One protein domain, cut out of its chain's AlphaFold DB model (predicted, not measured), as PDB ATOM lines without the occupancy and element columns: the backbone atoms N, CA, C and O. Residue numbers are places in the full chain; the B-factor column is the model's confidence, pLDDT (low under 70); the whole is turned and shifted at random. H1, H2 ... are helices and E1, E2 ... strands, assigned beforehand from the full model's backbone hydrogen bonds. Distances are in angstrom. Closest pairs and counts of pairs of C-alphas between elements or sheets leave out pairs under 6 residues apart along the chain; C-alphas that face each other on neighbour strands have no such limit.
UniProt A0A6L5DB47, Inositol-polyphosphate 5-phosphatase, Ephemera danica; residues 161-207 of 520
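AT A GLANCE: This is residues 161 to 207 of the 520 residues of the protein "Inositol-polyphosphate 5-phosphatase" of Ephemera danica (UniProt A0A6L5DB47). A small three-stranded antiparallel sheet, E1, E2 and E3, only just strongly twisted, with its C-alphas up to 4.3 A off the best plane, makes the body, and a one-turn helix, H1, is off the sheet toward one end of the long axis. The loop from E1 to E2, residues 179 to 187, reaches to the other end of that axis, and the last residues, 204 to 207, run on past E3 as a tail. The printed part has 47 residues with one named helix and three named strands, in the order H1, E1, E2, E3; the sheet's order is E1, E2, E3. The class is mostly strand, though under half of the residues are in named elements. The whole is loose, with a radius of gyration of the C-alphas of 12.3 A, and flat, spanning 38 by 25 by 12 A.

HOW THE PARTS SIT: The inner strand E2, residues 188 to 193, is the antiparallel neighbour of the edge strand E1, residues 173 to 178, at 148 degrees between their directions. These two form a hairpin, in which the C-alphas of Ala 174 and Tyr 192 face each other at 4.5 A. N 175 and O 191 are within hydrogen-bond range at 2.8 A, as are N 191 and O 175 at 2.9 A. The other edge strand, E3, residues 199 to 203, forms a second hairpin with E2, antiparallel at 145 degrees. Here the C-alphas of Gln 193 and Ala 199 face each other at 4.2 A, and N 203 and O 190 are within hydrogen-bond range at 2.9 A. E1, E2 and E3 are a meander, each strand the antiparallel neighbour of the one before. The helix H1, residues 165 to 168, is not on the sheet, with 2 pairs of C-alphas within 10 A. It is apart from E2, and only just apart from E3, with a closest distance of 8.5 A. H1 is too short for any O i to N i+4 pair; its one O i to N i+3 pair is within range.

IN THESE COORDINATES: E1 runs 16.4 A from C-alpha 173 at (-35.142, 34.643, 34.866) to C-alpha 178. E2 measures 15.6 A from C-alpha 188 to C-alpha 193. E3 is 10.9 A long and ends at C-alpha 203, at (-38.374, 45.489, 40.284). H1 begins at C-alpha 165, at (-28.630, 46.448, 35.986), and is 5.1 A long.

THE WHOLE: The two C-alphas farthest apart are those of Gln 161 and Asn 183, at 39.2 A. The printed part has no cut and no long link: H1 to E1 and E2 to E3 are tight, E1 to E2 short. The mean pLDDT of the printed part is 71.1, and residues 178 to 189 and 202 to 207 are under 70.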
ATOM      1  N   GLN A 161     -19.105  47.761  38.799       75.19
ATOM      2  CA  GLN A 161     -19.899  47.159  37.712       75.19
ATOM      3  C   GLN A 161     -20.880  46.068  38.187       75.19
ATOM      4  O   GLN A 161     -21.898  45.836  37.546       75.19
ATOM      5  N   HIS A 162     -20.626  45.416  39.328       73.88
ATOM      6  CA  HIS A 162     -21.534  44.415  39.905       73.88
ATOM      7  C   HIS A 162     -22.835  44.995  40.502       73.88
ATOM      8  O   HIS A 162     -23.709  44.229  40.899       73.88
ATOM      9  N   PHE A 163     -22.976  46.324  40.562       72.56
ATOM     10  CA  PHE A 163     -24.238  47.017  40.854       72.56
ATOM     11  C   PHE A 163     -25.001  47.455  39.594       72.56
ATOM     12  O   PHE A 163     -26.091  48.006  39.722       72.56
ATOM     13  N   PHE A 164     -24.462  47.246  38.387       76.62
ATOM     14  CA  PHE A 164     -25.136  47.666  37.153       76.62
ATOM     15  C   PHE A 164     -26.329  46.740  36.850       76.62
ATOM     16  O   PHE A 164     -26.240  45.543  37.151       76.62
ATOM     17  N   PRO A 165     -27.424  47.237  36.241       72.31
ATOM     18  CA  PRO A 165     -28.630  46.448  35.986       72.31
ATOM     19  C   PRO A 165     -28.372  45.099  35.317       72.31
ATOM     20  O   PRO A 165     -28.843  44.068  35.794       72.31
ATOM     21  N   GLU A 166     -27.546  45.078  34.273       76.94
ATOM     22  CA  GLU A 166     -27.210  43.888  33.489       76.94
ATOM     23  C   GLU A 166     -26.453  42.836  34.313       76.94
ATOM     24  O   GLU A 166     -26.551  41.642  34.029       76.94
ATOM     25  N   LYS A 167     -25.721  43.269  35.348       79.81
ATOM     26  CA  LYS A 167     -24.977  42.407  36.277       79.81
ATOM     27  C   LYS A 167     -25.789  41.987  37.495       79.81
ATOM     28  O   LYS A 167     -25.589  40.884  37.996       79.81
ATOM     29  N   LEU A 168     -26.754  42.796  37.927       76.12
ATOM     30  CA  LEU A 168     -27.713  42.417  38.968       76.12
ATOM     31  C   LEU A 168     -28.711  41.345  38.498       76.12
ATOM     32  O   LEU A 168     -29.249  40.620  39.336       76.12
ATOM     33  N   VAL A 169     -28.939  41.223  37.184       80.12
ATOM     34  CA  VAL A 169     -29.845  40.226  36.579       80.12
ATOM     35  C   VAL A 169     -29.131  39.076  35.857       80.12
ATOM     36  O   VAL A 169     -29.794  38.205  35.291       80.12
ATOM     37  N   GLU A 170     -27.795  39.042  35.862       83.38
ATOM     38  CA  GLU A 170     -27.010  38.025  35.152       83.38
ATOM     39  C   GLU A 170     -27.307  36.616  35.701       83.38
ATOM     40  O   GLU A 170     -27.165  36.343  36.891       83.38
ATOM     41  N   GLY A 171     -27.766  35.715  34.827       82.94
ATOM     42  CA  GLY A 171     -28.181  34.357  35.202       82.94
ATOM     43  C   GLY A 171     -29.584  34.235  35.818       82.94
ATOM     44  O   GLY A 171     -29.978  33.122  36.167       82.94
ATOM     45  N   LEU A 172     -30.356  35.325  35.930       85.12
ATOM     46  CA  LEU A 172     -31.711  35.304  36.496       85.12
ATOM     47  C   LEU A 172     -32.816  35.319  35.425       85.12
ATOM     48  O   LEU A 172     -32.693  35.931  34.366       85.12
ATOM     49  N   THR A 173     -33.952  34.690  35.733       86.62
ATOM     50  CA  THR A 173     -35.142  34.643  34.866       86.62
ATOM     51  C   THR A 173     -36.154  35.715  35.265       86.62
ATOM     52  O   THR A 173     -36.683  35.692  36.376       86.62
ATOM     53  N   ALA A 174     -36.466  36.640  34.353       85.56
ATOM     54  CA  ALA A 174     -37.456  37.694  34.573       85.56
ATOM     55  C   ALA A 174     -38.901  37.173  34.425       85.56
ATOM     56  O   ALA A 174     -39.346  36.829  33.329       85.56
ATOM     57  N   VAL A 175     -39.660  37.174  35.520       83.44
ATOM     58  CA  VAL A 175     -41.067  36.756  35.586       83.44
ATOM     59  C   VAL A 175     -41.952  37.971  35.867       83.44
ATOM     60  O   VAL A 175     -41.734  38.708  36.829       83.44
ATOM     61  N   ARG A 176     -42.979  38.191  35.035       80.38
ATOM     62  CA  ARG A 176     -43.971  39.260  35.242       80.38
ATOM     63  C   ARG A 176     -45.139  38.734  36.073       80.38
ATOM     64  O   ARG A 176     -45.818  37.803  35.649       80.38
ATOM     65  N   THR A 177     -45.387  39.341  37.231       70.56
ATOM     66  CA  THR A 177     -46.482  38.979  38.144       70.56
ATOM     67  C   THR A 177     -47.509  40.109  38.250       70.56
ATOM     68  O   THR A 177     -47.169  41.294  38.242       70.56
ATOM     69  N   LEU A 178     -48.797  39.757  38.315       66.75
ATOM     70  CA  LEU A 178     -49.893  40.718  38.469       66.75
ATOM     71  C   LEU A 178     -50.083  41.053  39.954       66.75
ATOM     72  O   LEU A 178     -50.430  40.186  40.757       66.75
ATOM     73  N   SER A 179     -49.867  42.314  40.334       59.91
ATOM     74  CA  SER A 179     -50.054  42.770  41.714       59.91
ATOM     75  C   SER A 179     -51.526  43.091  41.993       59.91
ATOM     76  O   SER A 179     -52.010  44.185  41.711       59.91
ATOM     77  N   GLN A 180     -52.245  42.149  42.604       57.06
ATOM     78  CA  GLN A 180     -53.694  42.233  42.859       57.06
ATOM     79  C   GLN A 180     -54.106  43.242  43.964       57.06
ATOM     80  O   GLN A 180     -55.223  43.191  44.469       57.06
ATOM     81  N   LYS A 181     -53.209  44.148  44.382       54.62
ATOM     82  CA  LYS A 181     -53.396  45.057  45.534       54.62
ATOM     83  C   LYS A 181     -54.073  46.399  45.220       54.62
ATOM     84  O   LYS A 181     -54.295  47.173  46.147       54.62
ATOM     85  N   CYS A 182     -54.397  46.696  43.961       47.66
ATOM     86  CA  CYS A 182     -55.002  47.972  43.564       47.66
ATOM     87  C   CYS A 182     -56.337  47.752  42.838       47.66
ATOM     88  O   CYS A 182     -56.366  47.141  41.776       47.66
ATOM     89  N   ASN A 183     -57.431  48.338  43.343       49.22
ATOM     90  CA  ASN A 183     -58.745  48.366  42.665       49.22
ATOM     91  C   ASN A 183     -58.792  49.337  41.457       49.22
ATOM     92  O   ASN A 183     -59.855  49.819  41.060       49.22
ATOM     93  N   ARG A 184     -57.629  49.652  40.882       50.19
ATOM     94  CA  ARG A 184     -57.445  50.395  39.636       50.19
ATOM     95  C   ARG A 184     -56.051  50.093  39.091       50.19
ATOM     96  O   ARG A 184     -55.087  50.204  39.840       50.19
ATOM     97  N   GLU A 185     -56.004  49.782  37.795       51.59
ATOM     98  CA  GLU A 185     -54.809  49.575  36.959       51.59
ATOM     99  C   GLU A 185     -53.920  48.360  37.315       51.59
ATOM    100  O   GLU A 185     -53.547  48.113  38.461       51.59
ATOM    101  N   GLU A 186     -53.575  47.571  36.290       51.84
ATOM    102  CA  GLU A 186     -52.745  46.368  36.422       51.84
ATOM    103  C   GLU A 186     -51.277  46.737  36.670       51.84
ATOM    104  O   GLU A 186     -50.475  46.891  35.745       51.84
ATOM    105  N   CYS A 187     -50.892  46.837  37.941       53.34
ATOM    106  CA  CYS A 187     -49.489  46.951  38.322       53.34
ATOM    107  C   CYS A 187     -48.762  45.619  38.055       53.34
ATOM    108  O   CYS A 187     -48.697  44.733  38.913       53.34
ATOM    109  N   THR A 188     -48.231  45.464  36.838       60.59
ATOM    110  CA  THR A 188     -47.291  44.386  36.505       60.59
ATOM    111  C   THR A 188     -45.974  44.617  37.243       60.59
ATOM    112  O   THR A 188     -45.253  45.577  36.977       60.59
ATOM    113  N   LYS A 189     -45.655  43.730  38.186       69.31
ATOM    114  CA  LYS A 189     -44.355  43.687  38.853       69.31
ATOM    115  C   LYS A 189     -43.421  42.788  38.040       69.31
ATOM    116  O   LYS A 189     -43.865  41.761  37.523       69.31
ATOM    117  N   VAL A 190     -42.140  43.139  37.937       77.00
ATOM    118  CA  VAL A 190     -41.113  42.224  37.415       77.00
ATOM    119  C   VAL A 190     -40.365  41.633  38.607       77.00
ATOM    120  O   VAL A 190     -39.999  42.337  39.548       77.00
ATOM    121  N   GLN A 191     -40.178  40.321  38.615       80.56
ATOM    122  CA  GLN A 191     -39.422  39.616  39.643       80.56
ATOM    123  C   GLN A 191     -38.396  38.731  38.956       80.56
ATOM    124  O   GLN A 191     -38.746  38.001  38.033       80.56
ATOM    125  N   TYR A 192     -37.147  38.791  39.402       83.75
ATOM    126  CA  TYR A 192     -36.093  37.953  38.850       83.75
ATOM    127  C   TYR A 192     -35.893  36.757  39.769       83.75
ATOM    128  O   TYR A 192     -35.727  36.904  40.986       83.75
ATOM    129  N   GLN A 193     -35.975  35.574  39.172       87.31
ATOM    130  CA  GLN A 193     -35.861  34.293  39.847       87.31
ATOM    131  C   GLN A 193     -34.535  33.623  39.501       87.31
ATOM    132  O   GLN A 193     -34.036  33.770  38.384       87.31
ATOM    133  N   ASP A 194     -33.971  32.885  40.449       86.38
ATOM    134  CA  ASP A 194     -32.800  32.046  40.206       86.38
ATOM    135  C   ASP A 194     -33.163  30.728  39.487       86.38
ATOM    136  O   ASP A 194     -34.319  30.472  39.134       86.38
ATOM    137  N   ALA A 195     -32.172  29.854  39.292       89.00
ATOM    138  CA  ALA A 195     -32.362  28.537  38.681       89.00
ATOM    139  C   ALA A 195     -33.267  27.578  39.493       89.00
ATOM    140  O   ALA A 195     -33.686  26.548  38.965       89.00
ATOM    141  N   THR A 196     -33.593  27.899  40.751       89.88
ATOM    142  CA  THR A 196     -34.538  27.148  41.599       89.88
ATOM    143  C   THR A 196     -35.964  27.711  41.541       89.88
ATOM    144  O   THR A 196     -36.867  27.179  42.184       89.88
ATOM    145  N   SER A 197     -36.195  28.753  40.731       85.19
ATOM    146  CA  SER A 197     -37.411  29.584  40.710       85.19
ATOM    147  C   SER A 197     -37.627  30.423  41.984       85.19
ATOM    148  O   SER A 197     -38.716  30.966  42.196       85.19
ATOM    149  N   GLN A 198     -36.605  30.591  42.835       84.38
ATOM    150  CA  GLN A 198     -36.685  31.468  44.000       84.38
ATOM    151  C   GLN A 198     -36.566  32.931  43.560       84.38
ATOM    152  O   GLN A 198     -35.598  33.328  42.916       84.38
ATOM    153  N   ALA A 199     -37.548  33.761  43.923       79.56
ATOM    154  CA  ALA A 199     -37.532  35.195  43.635       79.56
ATOM    155  C   ALA A 199     -36.488  35.920  44.500       79.56
ATOM    156  O   ALA A 199     -36.770  36.299  45.636       79.56
ATOM    157  N   VAL A 200     -35.293  36.116  43.944       79.62
ATOM    158  CA  VAL A 200     -34.152  36.786  44.591       79.62
ATOM    159  C   VAL A 200     -34.166  38.303  44.399       79.62
ATOM    160  O   VAL A 200     -33.684  39.032  45.268       79.62
ATOM    161  N   LEU A 201     -34.763  38.788  43.304       74.00
ATOM    162  CA  LEU A 201     -34.845  40.210  42.967       74.00
ATOM    163  C   LEU A 201     -36.287  40.633  42.668       74.00
ATOM    164  O   LEU A 201     -37.107  39.868  42.154       74.00
ATOM    165  N   SER A 202     -36.601  41.889  42.957       67.31
ATOM    166  CA  SER A 202     -37.877  42.517  42.627       67.31
ATOM    167  C   SER A 202     -37.661  43.907  42.048       67.31
ATOM    168  O   SER A 202     -37.047  44.745  42.698       67.31
ATOM    169  N   VAL A 203     -38.233  44.154  40.870       63.62
ATOM    170  CA  VAL A 203     -38.374  45.489  40.284       63.62
ATOM    171  C   VAL A 203     -39.822  45.937  40.430       63.62
ATOM    172  O   VAL A 203     -40.778  45.221  40.113       63.62
ATOM    173  N   GLY A 204     -39.984  47.149  40.939       56.44
ATOM    174  CA  GLY A 204     -41.267  47.802  41.140       56.44
ATOM    175  C   GLY A 204     -41.092  49.038  42.012       56.44
ATOM    176  O   GLY A 204     -40.013  49.286  42.544       56.44
ATOM    177  N   LYS A 205     -42.165  49.813  42.191       46.34
ATOM    178  CA  LYS A 205     -42.149  51.009  43.044       46.34
ATOM    179  C   LYS A 205     -42.012  50.643  44.528       46.34
ATOM    180  O   LYS A 205     -43.005  50.625  45.252       46.34
ATOM    181  N   LYS A 206     -40.784  50.392  44.989       45.09
ATOM    182  CA  LYS A 206     -40.414  50.640  46.382       45.09
ATOM    183  C   LYS A 206     -39.864  52.057  46.461       45.09
ATOM    184  O   LYS A 206     -38.847  52.380  45.857       45.09
ATOM    185  N   GLU A 207     -40.585  52.909  47.172       50.38
ATOM    186  CA  GLU A 207     -40.219  54.306  47.368       50.38
ATOM    187  C   GLU A 207     -39.041  54.371  48.350       50.38
ATOM    188  O   GLU A 207     -39.212  54.319  49.568       50.38
TER     189      GLU A 207